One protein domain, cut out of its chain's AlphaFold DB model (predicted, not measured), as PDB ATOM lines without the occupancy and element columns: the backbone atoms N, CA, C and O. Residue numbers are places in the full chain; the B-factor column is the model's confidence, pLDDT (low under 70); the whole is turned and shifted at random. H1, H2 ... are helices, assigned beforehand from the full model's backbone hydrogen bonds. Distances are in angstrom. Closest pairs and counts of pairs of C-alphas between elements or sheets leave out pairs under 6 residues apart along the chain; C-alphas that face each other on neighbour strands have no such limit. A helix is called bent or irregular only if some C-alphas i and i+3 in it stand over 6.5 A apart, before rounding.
ATOM      1  N   SER A   2      31.037  60.374 -35.491       33.00
ATOM      2  CA  SER A   2      30.495  60.456 -36.845       33.00
ATOM      3  C   SER A   2      30.494  59.050 -37.436       33.00
ATOM      4  O   SER A   2      31.560  58.477 -37.641       33.00
ATOM      5  N   PHE A   3      29.312  58.478 -37.651       40.69
ATOM      6  CA  PHE A   3      29.178  57.222 -38.386       40.69
ATOM      7  C   PHE A   3      29.130  57.544 -39.880       40.69
ATOM      8  O   PHE A   3      28.217  58.247 -40.316       40.69
ATOM      9  N   GLU A   4      30.113  57.058 -40.637       38.56
ATOM     10  CA  GLU A   4      30.058  56.997 -42.098       38.56
ATOM     11  C   GLU A   4      28.882  56.104 -42.514       38.56
ATOM     12  O   GLU A   4      28.711  54.993 -42.009       38.56
ATOM     13  N   ILE A   5      28.022  56.632 -43.383       47.94
ATOM     14  CA  ILE A   5      26.752  56.020 -43.777       47.94
ATOM     15  C   ILE A   5      26.947  55.439 -45.173       47.94
ATOM     16  O   ILE A   5      26.800  56.139 -46.173       47.94
ATOM     17  N   THR A   6      27.275  54.157 -45.259       45.94
ATOM     18  CA  THR A   6      26.929  53.374 -46.447       45.94
ATOM     19  C   THR A   6      25.442  53.012 -46.370       45.94
ATOM     20  O   THR A   6      24.870  52.930 -45.280       45.94
ATOM     21  N   VAL A   7      24.797  52.818 -47.524       48.12
ATOM     22  CA  VAL A   7      23.375  52.431 -47.672       48.12
ATOM     23  C   VAL A   7      23.002  51.213 -46.806       48.12
ATOM     24  O   VAL A   7      21.885  51.120 -46.301       48.12
ATOM     25  N   ASP A   8      23.975  50.338 -46.539       53.12
ATOM     26  CA  ASP A   8      23.843  49.162 -45.674       53.12
ATOM     27  C   ASP A   8      23.781  49.477 -44.169       53.12
ATOM     28  O   ASP A   8      23.325  48.650 -43.385       53.12
ATOM     29  N   GLY A   9      24.205  50.662 -43.724       65.62
ATOM     30  CA  GLY A   9      24.357  50.971 -42.301       65.62
ATOM     31  C   GLY A   9      23.037  51.254 -41.585       65.62
ATOM     32  O   GLY A   9      22.649  50.536 -40.668       65.62
ATOM     33  N   ARG A  10      22.329  52.322 -41.973       67.88
ATOM     34  CA  ARG A  10      21.116  52.775 -41.256       67.88
ATOM     35  C   ARG A  10      19.876  51.974 -41.622       67.88
ATOM     36  O   ARG A  10      19.114  51.606 -40.730       67.88
ATOM     37  N   LEU A  11      19.692  51.681 -42.909       65.69
ATOM     38  CA  LEU A  11      18.608  50.820 -43.370       65.69
ATOM     39  C   LEU A  11      18.839  49.373 -42.918       65.69
ATOM     40  O   LEU A  11      17.911  48.743 -42.417       65.69
ATOM     41  N   GLY A  12      20.077  48.873 -42.990       70.44
ATOM     42  CA  GLY A  12      20.429  47.559 -42.444       70.44
ATOM     43  C   GLY A  12      20.191  47.472 -40.937       70.44
ATOM     44  O   GLY A  12      19.563  46.522 -40.477       70.44
ATOM     45  N   PHE A  13      20.566  48.503 -40.172       75.44
ATOM     46  CA  PHE A  13      20.267  48.575 -38.740       75.44
ATOM     47  C   PHE A  13      18.760  48.616 -38.450       75.44
ATOM     48  O   PHE A  13      18.291  47.934 -37.538       75.44
ATOM     49  N   LEU A  14      17.975  49.371 -39.229       74.62
ATOM     50  CA  LEU A  14      16.513  49.356 -39.125       74.62
ATOM     51  C   LEU A  14      15.970  47.943 -39.369       74.62
ATOM     52  O   LEU A  14      15.187  47.458 -38.557       74.62
ATOM     53  N   ILE A  15      16.411  47.271 -40.435       72.31
ATOM     54  CA  ILE A  15      15.974  45.915 -40.796       72.31
ATOM     55  C   ILE A  15      16.356  44.898 -39.715       72.31
ATOM     56  O   ILE A  15      15.534  44.054 -39.349       72.31
ATOM     57  N   GLU A  16      17.570  44.973 -39.174       78.50
ATOM     58  CA  GLU A  16      18.047  44.104 -38.096       78.50
ATOM     59  C   GLU A  16      17.195  44.287 -36.834       78.50
ATOM     60  O   GLU A  16      16.623  43.326 -36.309       78.50
ATOM     61  N   ARG A  17      17.043  45.539 -36.382       78.31
ATOM     62  CA  ARG A  17      16.236  45.878 -35.205       78.31
ATOM     63  C   ARG A  17      14.785  45.467 -35.377       78.31
ATOM     64  O   ARG A  17      14.191  44.922 -34.450       78.31
ATOM     65  N   TYR A  18      14.238  45.696 -36.560       72.94
ATOM     66  CA  TYR A  18      12.884  45.317 -36.908       72.94
ATOM     67  C   TYR A  18      12.683  43.796 -36.870       72.94
ATOM     68  O   TYR A  18      11.738  43.311 -36.252       72.94
ATOM     69  N   SER A  19      13.620  43.031 -37.432       73.38
ATOM     70  CA  SER A  19      13.560  41.563 -37.444       73.38
ATOM     71  C   SER A  19      13.658  40.958 -36.038       73.38
ATOM     72  O   SER A  19      12.954  40.002 -35.722       73.38
ATOM     73  N   ALA A  20      14.499  41.532 -35.170       75.75
ATOM     74  CA  ALA A  20      14.617  41.098 -33.778       75.75
ATOM     75  C   ALA A  20      13.325  41.345 -32.986       75.75
ATOM     76  O   ALA A  20      12.911  40.515 -32.177       75.75
ATOM     77  N   VAL A  21      12.683  42.485 -33.236       72.44
ATOM     78  CA  VAL A  21      11.448  42.872 -32.561       72.44
ATOM     79  C   VAL A  21      10.257  42.032 -33.024       72.44
ATOM     80  O   VAL A  21       9.482  41.611 -32.171       72.44
ATOM     81  N   GLU A  22      10.155  41.695 -34.318       68.69
ATOM     82  CA  GLU A  22       9.141  40.747 -34.809       68.69
ATOM     83  C   GLU A  22       9.193  39.451 -33.987       68.69
ATOM     84  O   GLU A  22       8.203  39.064 -33.380       68.69
ATOM     85  N   PHE A  23      10.361  38.819 -33.867       66.31
ATOM     86  CA  PHE A  23      10.477  37.554 -33.139       66.31
ATOM     87  C   PHE A  23      10.167  37.684 -31.637       66.31
ATOM     88  O   PHE A  23       9.534  36.806 -31.052       66.31
ATOM     89  N   GLN A  24      10.599  38.779 -31.009       73.25
ATOM     90  CA  GLN A  24      10.455  38.982 -29.566       73.25
ATOM     91  C   GLN A  24       9.028  39.355 -29.142       73.25
ATOM     92  O   GLN A  24       8.602  38.976 -28.050       73.25
ATOM     93  N   ASP A  25       8.287  40.081 -29.984       77.25
ATOM     94  CA  ASP A  25       7.029  40.727 -29.595       77.25
ATOM     95  C   ASP A  25       5.773  40.087 -30.197       77.25
ATOM     96  O   ASP A  25       4.662  40.511 -29.868       77.25
ATOM     97  N   LEU A  26       5.909  39.018 -30.991       72.81
ATOM     98  CA  LEU A  26       4.780  38.258 -31.554       72.81
ATOM     99  C   LEU A  26       3.737  37.868 -30.498       72.81
ATOM    100  O   LEU A  26       2.537  38.040 -30.718       72.81
ATOM    101  N   ILE A  27       4.184  37.393 -29.331       73.44
ATOM    102  CA  ILE A  27       3.288  37.018 -28.228       73.44
ATOM    103  C   ILE A  27       2.554  38.250 -27.692       73.44
ATOM    104  O   ILE A  27       1.341  38.210 -27.513       73.44
ATOM    105  N   ALA A  28       3.258  39.364 -27.476       80.88
ATOM    106  CA  ALA A  28       2.658  40.594 -26.960       80.88
ATOM    107  C   ALA A  28       1.613  41.170 -27.928       80.88
ATOM    108  O   ALA A  28       0.570  41.671 -27.496       80.88
ATOM    109  N   TYR A  29       1.890  41.089 -29.231       74.56
ATOM    110  CA  TYR A  29       0.989  41.529 -30.288       74.56
ATOM    111  C   TYR A  29      -0.266  40.653 -30.352       74.56
ATOM    112  O   TYR A  29      -1.388  41.166 -30.316       74.56
ATOM    113  N   TRP A  30      -0.085  39.327 -30.348       74.00
ATOM    114  CA  TRP A  30      -1.193  38.376 -30.307       74.00
ATOM    115  C   TRP A  30      -2.065  38.590 -29.064       74.00
ATOM    116  O   TRP A  30      -3.277  38.736 -29.171       74.00
ATOM    117  N   GLU A  31      -1.454  38.733 -27.888       78.00
ATOM    118  CA  GLU A  31      -2.162  38.988 -26.630       78.00
ATOM    119  C   GLU A  31      -2.859  40.352 -26.565       78.00
ATOM    120  O   GLU A  31      -3.717  40.553 -25.704       78.00
ATOM    121  N   SER A  32      -2.475  41.314 -27.405       74.75
ATOM    122  CA  SER A  32      -3.076  42.656 -27.426       74.75
ATOM    123  C   SER A  32      -4.238  42.779 -28.402       74.75
ATOM    124  O   SER A  32      -5.089  43.640 -28.207       74.75
ATOM    125  N   THR A  33      -4.270  41.924 -29.420       68.56
ATOM    126  CA  THR A  33      -5.357  41.810 -30.404       68.56
ATOM    127  C   THR A  33      -6.437  40.831 -29.948       68.56
ATOM    128  O   THR A  33      -7.609  41.036 -30.245       68.56
ATOM    129  N   HIS A  34      -6.062  39.825 -29.156       69.31
ATOM    130  CA  HIS A  34      -6.944  38.743 -28.738       69.31
ATOM    131  C   HIS A  34      -7.185  38.787 -27.225       69.31
ATOM    132  O   HIS A  34      -6.294  38.553 -26.397       69.31
ATOM    133  N   ARG A  35      -8.419  39.102 -26.832       68.38
ATOM    134  CA  ARG A  35      -8.813  39.165 -25.426       68.38
ATOM    135  C   ARG A  35      -9.078  37.768 -24.876       68.38
ATOM    136  O   ARG A  35     -10.078  37.146 -25.208       68.38
ATOM    137  N   PHE A  36      -8.229  37.335 -23.946       71.81
ATOM    138  CA  PHE A  36      -8.524  36.231 -23.028       71.81
ATOM    139  C   PHE A  36      -8.995  36.801 -21.675       71.81
ATOM    140  O   PHE A  36      -8.154  37.311 -20.918       71.81
ATOM    141  N   PRO A  37     -10.313  36.839 -21.385       73.81
ATOM    142  CA  PRO A  37     -10.823  37.361 -20.122       73.81
ATOM    143  C   PRO A  37     -10.559  36.357 -18.997       73.81
ATOM    144  O   PRO A  37     -11.108  35.261 -18.992       73.81
ATOM    145  N   VAL A  38      -9.740  36.750 -18.020       81.31
ATOM    146  CA  VAL A  38      -9.521  35.972 -16.794       81.31
ATOM    147  C   VAL A  38     -10.340  36.615 -15.666       81.31
ATOM    148  O   VAL A  38     -10.041  37.751 -15.287       81.31
ATOM    149  N   PRO A  39     -11.389  35.951 -15.147       87.31
ATOM    150  CA  PRO A  39     -12.205  36.464 -14.050       87.31
ATOM    151  C   PRO A  39     -11.383  36.822 -12.811       87.31
ATOM    152  O   PRO A  39     -10.496  36.076 -12.403       87.31
ATOM    153  N   SER A  40     -11.729  37.929 -12.151       90.94
ATOM    154  CA  SER A  40     -11.036  38.387 -10.938       90.94
ATOM    155  C   SER A  40     -11.065  37.363  -9.798       90.94
ATOM    156  O   SER A  40     -10.142  37.325  -8.988       90.94
ATOM    157  N   SER A  41     -12.109  36.531  -9.730       93.00
ATOM    158  CA  SER A  41     -12.196  35.414  -8.785       93.00
ATOM    159  C   SER A  41     -11.117  34.364  -9.051       93.00
ATOM    160  O   SER A  41     -10.423  33.979  -8.116       93.00
ATOM    161  N   LEU A  42     -10.920  33.983 -10.319       89.94
ATOM    162  CA  LEU A  42      -9.892  33.029 -10.740       89.94
ATOM    163  C   LEU A  42      -8.477  33.578 -10.537       89.94
ATOM    164  O   LEU A  42      -7.609  32.860 -10.057       89.94
ATOM    165  N   ILE A  43      -8.263  34.869 -10.809       93.25
ATOM    166  CA  ILE A  43      -6.989  35.544 -10.512       93.25
ATOM    167  C   ILE A  43      -6.671  35.489  -9.010       93.25
ATOM    168  O   ILE A  43      -5.515  35.347  -8.629       93.25
ATOM    169  N   ARG A  44      -7.684  35.625  -8.143       94.75
ATOM    170  CA  ARG A  44      -7.494  35.600  -6.686       94.75
ATOM    171  C   ARG A  44      -7.234  34.190  -6.154       94.75
ATOM    172  O   ARG A  44      -6.526  34.055  -5.162       94.75
ATOM    173  N   SER A  45      -7.827  33.169  -6.769       94.12
ATOM    174  CA  SER A  45      -7.708  31.780  -6.318       94.12
ATOM    175  C   SER A  45      -6.497  31.038  -6.887       94.12
ATOM    176  O   SER A  45      -6.067  30.065  -6.279       94.12
ATOM    177  N   ASP A  46      -5.960  31.466  -8.034       91.69
ATOM    178  CA  ASP A  46      -4.861  30.790  -8.730       91.69
ATOM    179  C   ASP A  46      -3.632  31.717  -8.892       91.69
ATOM    180  O   ASP A  46      -3.659  32.659  -9.698       91.69
ATOM    181  N   PRO A  47      -2.524  31.444  -8.171       89.69
ATOM    182  CA  PRO A  47      -1.280  32.205  -8.284       89.69
ATOM    183  C   PRO A  47      -0.689  32.244  -9.699       89.69
ATOM    184  O   PRO A  47      -0.092  33.250 -10.084       89.69
ATOM    185  N   TYR A  48      -0.860  31.182 -10.494       90.06
ATOM    186  CA  TYR A  48      -0.365  31.145 -11.869       90.06
ATOM    187  C   TYR A  48      -1.099  32.168 -12.740       90.06
ATOM    188  O   TYR A  48      -0.463  32.929 -13.472       90.06
ATOM    189  N   LEU A  49      -2.429  32.247 -12.618       84.69
ATOM    190  CA  LEU A  49      -3.238  33.218 -13.361       84.69
ATOM    191  C   LEU A  49      -2.938  34.662 -12.943       84.69
ATOM    192  O   LEU A  49      -2.934  35.558 -13.793       84.69
ATOM    193  N   ALA A  50      -2.635  34.897 -11.663       90.31
ATOM    194  CA  ALA A  50      -2.179  36.202 -11.190       90.31
ATOM    195  C   ALA A  50      -0.870  36.633 -11.869       90.31
ATOM    196  O   ALA A  50      -0.806  37.735 -12.429       90.31
ATOM    197  N   THR A  51       0.137  35.756 -11.898       89.25
ATOM    198  CA  THR A  51       1.404  36.018 -12.598       89.25
ATOM    199  C   THR A  51       1.185  36.189 -14.098       89.25
ATOM    200  O   THR A  51       1.676  37.153 -14.682       89.25
ATOM    201  N   PHE A  52       0.386  35.326 -14.728       86.12
ATOM    202  CA  PHE A  52       0.098  35.391 -16.161       86.12
ATOM    203  C   PHE A  52      -0.456  36.759 -16.592       86.12
ATOM    204  O   PHE A  52       0.016  37.340 -17.572       86.12
ATOM    205  N   VAL A  53      -1.421  37.315 -15.846       88.56
ATOM    206  CA  VAL A  53      -2.026  38.623 -16.160       88.56
ATOM    207  C   VAL A  53      -1.021  39.771 -16.014       88.56
ATOM    208  O   VAL A  53      -1.073  40.727 -16.796       88.56
ATOM    209  N   VAL A  54      -0.114  39.705 -15.037       91.44
ATOM    210  CA  VAL A  54       0.961  40.699 -14.860       91.44
ATOM    211  C   VAL A  54       1.965  40.608 -16.005       91.44
ATOM    212  O   VAL A  54       2.233  41.611 -16.666       91.44
ATOM    213  N   GLU A  55       2.440  39.404 -16.309       87.44
ATOM    214  CA  GLU A  55       3.406  39.164 -17.378       87.44
ATOM    215  C   GLU A  55       2.866  39.584 -18.750       87.44
ATOM    216  O   GLU A  55       3.574  40.218 -19.533       87.44
ATOM    217  N   ARG A  56       1.577  39.351 -19.021       86.31
ATOM    218  CA  ARG A  56       0.901  39.842 -20.234       86.31
ATOM    219  C   ARG A  56       0.916  41.371 -20.333       86.31
ATOM    220  O   ARG A  56       1.179  41.927 -21.401       86.31
ATOM    221  N   LYS A  57       0.663  42.083 -19.228       87.31
ATOM    222  CA  LYS A  57       0.746  43.558 -19.196       87.31
ATOM    223  C   LYS A  57       2.178  44.042 -19.430       87.31
ATOM    224  O   LYS A  57       2.370  44.995 -20.189       87.31
ATOM    225  N   ASN A  58       3.160  43.381 -18.821       91.25
ATOM    226  CA  ASN A  58       4.577  43.706 -18.977       91.25
ATOM    227  C   ASN A  58       5.028  43.508 -20.427       91.25
ATOM    228  O   ASN A  58       5.602  44.425 -21.012       91.25
ATOM    229  N   ARG A  59       4.683  42.370 -21.046       88.00
ATOM    230  CA  ARG A  59       4.952  42.094 -22.467       88.00
ATOM    231  C   ARG A  59       4.412  43.196 -23.376       88.00
ATOM    232  O   ARG A  59       5.179  43.748 -24.159       88.00
ATOM    233  N   ARG A  60       3.140  43.591 -23.222       85.62
ATOM    234  CA  ARG A  60       2.540  44.696 -24.000       85.62
ATOM    235  C   ARG A  60       3.273  46.023 -23.788       85.62
ATOM    236  O   ARG A  60       3.514  46.748 -24.749       85.62
ATOM    237  N   SER A  61       3.637  46.345 -22.546       87.56
ATOM    238  CA  SER A  61       4.377  47.573 -22.221       87.56
ATOM    239  C   SER A  61       5.759  47.599 -22.885       87.56
ATOM    240  O   SER A  61       6.117  48.570 -23.554       87.56
ATOM    241  N   HIS A  62       6.516  46.507 -22.761       89.38
ATOM    242  CA  HIS A  62       7.848  46.382 -23.346       89.38
ATOM    243  C   HIS A  62       7.822  46.390 -24.876       89.38
ATOM    244  O   HIS A  62       8.637  47.084 -25.485       89.38
ATOM    245  N   ALA A  63       6.858  45.700 -25.486       85.06
ATOM    246  CA  ALA A  63       6.659  45.729 -26.930       85.06
ATOM    247  C   ALA A  63       6.310  47.144 -27.415       85.06
ATOM    248  O   ALA A  63       6.905  47.646 -28.365       85.06
ATOM    249  N   GLY A  64       5.437  47.859 -26.695       84.75
ATOM    250  CA  GLY A  64       5.129  49.261 -26.983       84.75
ATOM    251  C   GLY A  64       6.342  50.196 -26.863       84.75
ATOM    252  O   GLY A  64       6.472  51.146 -27.635       84.75
ATOM    253  N   ALA A  65       7.257  49.938 -25.923       87.38
ATOM    254  CA  ALA A  65       8.496  50.703 -25.793       87.38
ATOM    255  C   ALA A  65       9.467  50.441 -26.959       87.38
ATOM    256  O   ALA A  65      10.005  51.395 -27.524       87.38
ATOM    257  N   ARG A  66       9.656  49.174 -27.354       85.88
ATOM    258  CA  ARG A  66      10.476  48.789 -28.520       85.88
ATOM    259  C   ARG A  66       9.904  49.330 -29.826       85.88
ATOM    260  O   ARG A  66      10.644  49.877 -30.637       85.88
ATOM    261  N   TRP A  67       8.586  49.274 -29.983       81.25
ATOM    262  CA  TRP A  67       7.874  49.867 -31.111       81.25
ATOM    263  C   TRP A  67       8.214  51.351 -31.300       81.25
ATOM    264  O   TRP A  67       8.580  51.764 -32.397       81.25
ATOM    265  N   LYS A  68       8.183  52.154 -30.227       84.88
ATOM    266  CA  LYS A  68       8.553  53.581 -30.301       84.88
ATOM    267  C   LYS A  68       9.994  53.792 -30.780       84.88
ATOM    268  O   LYS A  68      10.264  54.761 -31.482       84.88
ATOM    269  N   GLN A  69      10.912  52.896 -30.414       85.19
ATOM    270  CA  GLN A  69      12.300  52.954 -30.884       85.19
ATOM    271  C   GLN A  69      12.391  52.668 -32.389       85.19
ATOM    272  O   GLN A  69      13.079  53.399 -33.096       85.19
ATOM    273  N   ILE A  70      11.661  51.664 -32.886       82.25
ATOM    274  CA  ILE A  70      11.590  51.352 -34.322       82.25
ATOM    275  C   ILE A  70      10.954  52.495 -35.105       82.25
ATOM    276  O   ILE A  70      11.496  52.887 -36.134       82.25
ATOM    277  N   LEU A  71       9.857  53.068 -34.609       82.50
ATOM    278  CA  LEU A  71       9.184  54.186 -35.265       82.50
ATOM    279  C   LEU A  71      10.138  55.371 -35.468       82.50
ATOM    280  O   LEU A  71      10.165  55.960 -36.543       82.50
ATOM    281  N   ASN A  72      10.972  55.686 -34.473       86.12
ATOM    282  CA  ASN A  72      11.981  56.736 -34.615       86.12
ATOM    283  C   ASN A  72      13.001  56.423 -35.723       86.12
ATOM    284  O   ASN A  72      13.324  57.308 -36.511       86.12
ATOM    285  N   LEU A  73      13.491  55.181 -35.804       81.75
ATOM    286  CA  LEU A  73      14.426  54.757 -36.855       81.75
ATOM    287  C   LEU A  73      13.777  54.797 -38.243       81.75
ATOM    288  O   LEU A  73      14.398  55.258 -39.196       81.75
ATOM    289  N   PHE A  74      12.519  54.373 -38.336       77.75
ATOM    290  CA  PHE A  74      11.728  54.443 -39.557       77.75
ATOM    291  C   PHE A  74      11.556  55.889 -40.040       77.75
ATOM    292  O   PHE A  74      11.840  56.186 -41.194       77.75
ATOM    293  N   LEU A  75      11.183  56.820 -39.154       83.12
ATOM    294  CA  LEU A  75      11.045  58.238 -39.508       83.12
ATOM    295  C   LEU A  75      12.363  58.853 -40.006       83.12
ATOM    296  O   LEU A  75      12.340  59.707 -40.891       83.12
ATOM    297  N   ILE A  76      13.503  58.436 -39.446       81.31
ATOM    298  CA  ILE A  76      14.831  58.851 -39.923       81.31
ATOM    299  C   ILE A  76      15.088  58.284 -41.324       81.31
ATOM    300  O   ILE A  76      15.437  59.043 -42.225       81.31
ATOM    301  N   ALA A  77      14.854  56.987 -41.526       72.25
ATOM    302  CA  ALA A  77      15.046  56.331 -42.816       72.25
ATOM    303  C   ALA A  77      14.143  56.924 -43.917       72.25
ATOM    304  O   ALA A  77      14.621  57.146 -45.028       72.25
ATOM    305  N   MET A  78      12.893  57.287 -43.598       71.75
ATOM    306  CA  MET A  78      12.012  58.010 -44.524       71.75
ATOM    307  C   MET A  78      12.536  59.404 -44.872       71.75
ATOM    308  O   MET A  78      12.562  59.779 -46.040       71.75
ATOM    309  N   ARG A  79      12.967  60.194 -43.873       77.94
ATOM    310  CA  ARG A  79      13.508  61.551 -44.104       77.94
ATOM    311  C   ARG A  79      14.752  61.546 -44.987       77.94
ATOM    312  O   ARG A  79      15.018  62.530 -45.665       77.94
ATOM    313  N   GLU A  80      15.504  60.457 -44.948       75.88
ATOM    314  CA  GLU A  80      16.710  60.250 -45.746       75.88
ATOM    315  C   GLU A  80      16.433  59.581 -47.103       75.88
ATOM    316  O   GLU A  80      17.358  59.419 -47.894       75.88
ATOM    317  N   GLY A  81      15.178  59.222 -47.396       67.62
ATOM    318  CA  GLY A  81      14.773  58.621 -48.670       67.62
ATOM    319  C   GLY A  81      15.117  57.135 -48.820       67.62
ATOM    320  O   GLY A  81      15.112  56.626 -49.937       67.62
ATOM    321  N   TRP A  82      15.420  56.429 -47.724       66.25
ATOM    322  CA  TRP A  82      15.794  55.007 -47.749       66.25
ATOM    323  C   TRP A  82      14.601  54.046 -47.775       66.25
ATOM    324  O   TRP A  82      14.751  52.899 -48.189       66.25
ATOM    325  N   CYS A  83      13.435  54.485 -47.305       65.62
ATOM    326  CA  CYS A  83      12.191  53.716 -47.299       65.62
ATOM    327  C   CYS A  83      10.980  54.657 -47.324       65.62
ATOM    328  O   CYS A  83      11.110  55.819 -46.940       65.62
ATOM    329  N   ASP A  84       9.811  54.165 -47.733       70.19
ATOM    330  CA  ASP A  84       8.581  54.959 -47.825       70.19
ATOM    331  C   ASP A  84       7.520  54.422 -46.840       70.19
ATOM    332  O   ASP A  84       7.806  53.626 -45.940       70.19
ATOM    333  N   LEU A  85       6.271  54.857 -46.994       64.94
ATOM    334  CA  LEU A  85       5.108  54.395 -46.237       64.94
ATOM    335  C   LEU A  85       4.802  52.901 -46.447       64.94
ATOM    336  O   LEU A  85       3.953  52.356 -45.746       64.94
ATOM    337  N   ASP A  86       5.483  52.221 -47.369       65.19
ATOM    338  CA  ASP A  86       5.321  50.792 -47.644       65.19
ATOM    339  C   ASP A  86       5.679  49.909 -46.438       65.19
ATOM    340  O   ASP A  86       5.004  48.910 -46.190       65.19
ATOM    341  N   LEU A  87       6.654  50.308 -45.615       64.25
ATOM    342  CA  LEU A  87       6.946  49.626 -44.347       64.25
ATOM    343  C   LEU A  87       5.800  49.733 -43.330       64.25
ATOM    344  O   LEU A  87       5.643  48.830 -42.510       64.25
ATOM    345  N   LEU A  88       4.967  50.782 -43.392       63.91
ATOM    346  CA  LEU A  88       3.791  50.909 -42.519       63.91
ATOM    347  C   LEU A  88       2.684  49.905 -42.860       63.91
ATOM    348  O   LEU A  88       1.776  49.706 -42.055       63.91
ATOM    349  N   LEU A  89       2.745  49.281 -44.039       61.84
ATOM    350  CA  LEU A  89       1.777  48.277 -44.476       61.84
ATOM    351  C   LEU A  89       2.036  46.895 -43.870       61.84
ATOM    352  O   LEU A  89       1.188  46.005 -43.991       61.84
ATOM    353  N   ASP A  90       3.186  46.691 -43.226       65.62
ATOM    354  CA  ASP A  90       3.433  45.460 -42.492       65.62
ATOM    355  C   ASP A  90       2.514  45.378 -41.260       65.62
ATOM    356  O   ASP A  90       2.301  46.351 -40.535       65.62
ATOM    357  N   SER A  91       1.961  44.190 -41.002       57.59
ATOM    358  CA  SER A  91       1.021  43.937 -39.899       57.59
ATOM    359  C   SER A  91       1.576  44.315 -38.527       57.59
ATOM    360  O   SER A  91       0.819  44.683 -37.631       57.59
ATOM    361  N   TYR A  92       2.896  44.289 -38.376       58.69
ATOM    362  CA  TYR A  92       3.576  44.753 -37.180       58.69
ATOM    363  C   TYR A  92       3.475  46.274 -36.988       58.69
ATOM    364  O   TYR A  92       3.402  46.744 -35.852       58.69
ATOM    365  N   PHE A  93       3.438  47.044 -38.081       59.84
ATOM    366  CA  PHE A  93       3.266  48.496 -38.046       59.84
ATOM    367  C   PHE A  93       1.809  48.942 -37.902       59.84
ATOM    368  O   PHE A  93       1.558  50.066 -37.466       59.84
ATOM    369  N   LEU A  94       0.855  48.065 -38.232       58.75
ATOM    370  CA  LEU A  94      -0.536  48.464 -38.415       58.75
ATOM    371  C   LEU A  94      -1.242  48.957 -37.145       58.75
ATOM    372  O   LEU A  94      -2.105  49.814 -37.280       58.75
ATOM    373  N   HIS A  95      -0.872  48.501 -35.942       58.94
ATOM    374  CA  HIS A  95      -1.165  49.134 -34.640       58.94
ATOM    375  C   HIS A  95      -0.963  48.114 -33.508       58.94
ATOM    376  O   HIS A  95      -1.366  46.963 -33.642       58.94
ATOM    377  N   PHE A  96      -0.502  48.547 -32.325       61.09
ATOM    378  CA  PHE A  96      -1.025  47.926 -31.101       61.09
ATOM    379  C   PHE A  96      -2.471  48.423 -30.945       61.09
ATOM    380  O   PHE A  96      -2.655  49.645 -30.838       61.09
ATOM    381  N   PRO A  97      -3.480  47.534 -30.926       61.75
ATOM    382  CA  PRO A  97      -4.867  47.941 -30.733       61.75
ATOM    383  C   PRO A  97      -4.977  48.733 -29.432       61.75
ATOM    384  O   PRO A  97      -4.294  48.421 -28.440       61.75
ATOM    385  N   LYS A  98      -5.819  49.770 -29.390       66.06
ATOM    386  CA  LYS A  98      -6.176  50.367 -28.099       66.06
ATOM    387  C   LYS A  98      -6.882  49.299 -27.269       66.06
ATOM    388  O   LYS A  98      -7.391  48.316 -27.789       66.06
ATOM    389  N   ARG A  99      -6.939  49.472 -25.946       63.00
ATOM    390  CA  ARG A  99      -7.729  48.556 -25.094       63.00
ATOM    391  C   ARG A  99      -9.205  48.470 -25.513       63.00
ATOM    392  O   ARG A  99      -9.860  47.490 -25.192       63.00
ATOM    393  N   THR A 100      -9.712  49.500 -26.185       63.22
ATOM    394  CA  THR A 100     -11.059  49.554 -26.768       63.22
ATOM    395  C   THR A 100     -11.204  48.731 -28.041       63.22
ATOM    396  O   THR A 100     -12.320  48.378 -28.392       63.22
ATOM    397  N   ASP A 101     -10.092  48.418 -28.699       61.12
ATOM    398  CA  ASP A 101     -10.034  47.741 -29.996       61.12
ATOM    399  C   ASP A 101      -9.708  46.242 -29.803       61.12
ATOM    400  O   ASP A 101      -9.285  45.552 -30.725       61.12
ATOM    401  N   GLU A 102      -9.826  45.743 -28.566       63.62
ATOM    402  CA  GLU A 102      -9.586  44.343 -28.218       63.62
ATOM    403  C   GLU A 102     -10.723  43.467 -28.754       63.62
ATOM    404  O   GLU A 102     -11.877  43.636 -28.360       63.62
ATOM    405  N   VAL A 103     -10.389  42.480 -29.586       62.72
ATOM    406  CA  VAL A 103     -11.356  41.517 -30.123       62.72
ATOM    407  C   VAL A 103     -11.361  40.267 -29.243       62.72
ATOM    408  O   VAL A 103     -10.310  39.754 -28.844       62.72
ATOM    409  N   ALA A 104     -12.546  39.760 -28.895       62.50
ATOM    410  CA  ALA A 104     -12.663  38.465 -28.233       62.50
ATOM    411  C   ALA A 104     -12.283  37.362 -29.231       62.50
ATOM    412  O   ALA A 104     -12.971  37.148 -30.225       62.50
ATOM    413  N   TRP A 105     -11.169  36.670 -28.984       60.34
ATOM    414  CA  TRP A 105     -10.683  35.639 -29.900       60.34
ATOM    415  C   TRP A 105     -11.307  34.293 -29.602       60.34
ATOM    416  O   TRP A 105     -10.768  33.480 -28.852       60.34
ATOM    417  N   TYR A 106     -12.458  34.083 -30.214       65.31
ATOM    418  CA  TYR A 106     -12.985  32.766 -30.493       65.31
ATOM    419  C   TYR A 106     -13.991  32.951 -31.633       65.31
ATOM    420  O   TYR A 106     -15.000  33.627 -31.435       65.31
TER     421      TYR A 106
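AT A GLANCE: This is residues 2 to 106 of the 182 residues of an uncharacterized protein of Phytophthora megakarya (UniProt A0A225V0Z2). Long helices H1 and H3 lie side by side in a rod, short H2 at one end; H4 and residues 90 to 106 fold back along it. The printed part has 105 residues with four named helices, H1 to H4 in chain order, all helix. It is loose, with radius of gyration of the C-alphas 17.5 A and spans 58 by 25 by 16 A.

IN THESE COORDINATES: Find C-alpha 7 at (23.375, 52.431, -47.672); H1 runs 35.2 A to residue 33, irregular, with C-alphas 24 and 27 7.6 A apart. H2 is residues 40 to 45, H3 47 to 79 over 48.6 A, and H4 85 to 89, ending at C-alpha (1.777, 48.277, -44.476).

HOW THE PARTS SIT: H1 and H3 touch, opposite ways at a shallow tilt of 29 degrees, their closest C-alphas, 28 and 60, 5.1 A apart. H2 touches H3 only at the corner, closest C-alphas 43 and 50, 4.9 A. H4 is close to H3 but not clearly touching, closest C-alphas 78 and 85, 8.0 A. Every O i to N i+4 pair is within hydrogen-bond range in H2 and H3, 20 of 23 in H1, 0 of 1 in H4, beside 2 of 2 O i to N i+3.

THE WHOLE: The printed part has no cut and no long link between helices; 40 residues have pLDDT under 70, among them 85 to 106.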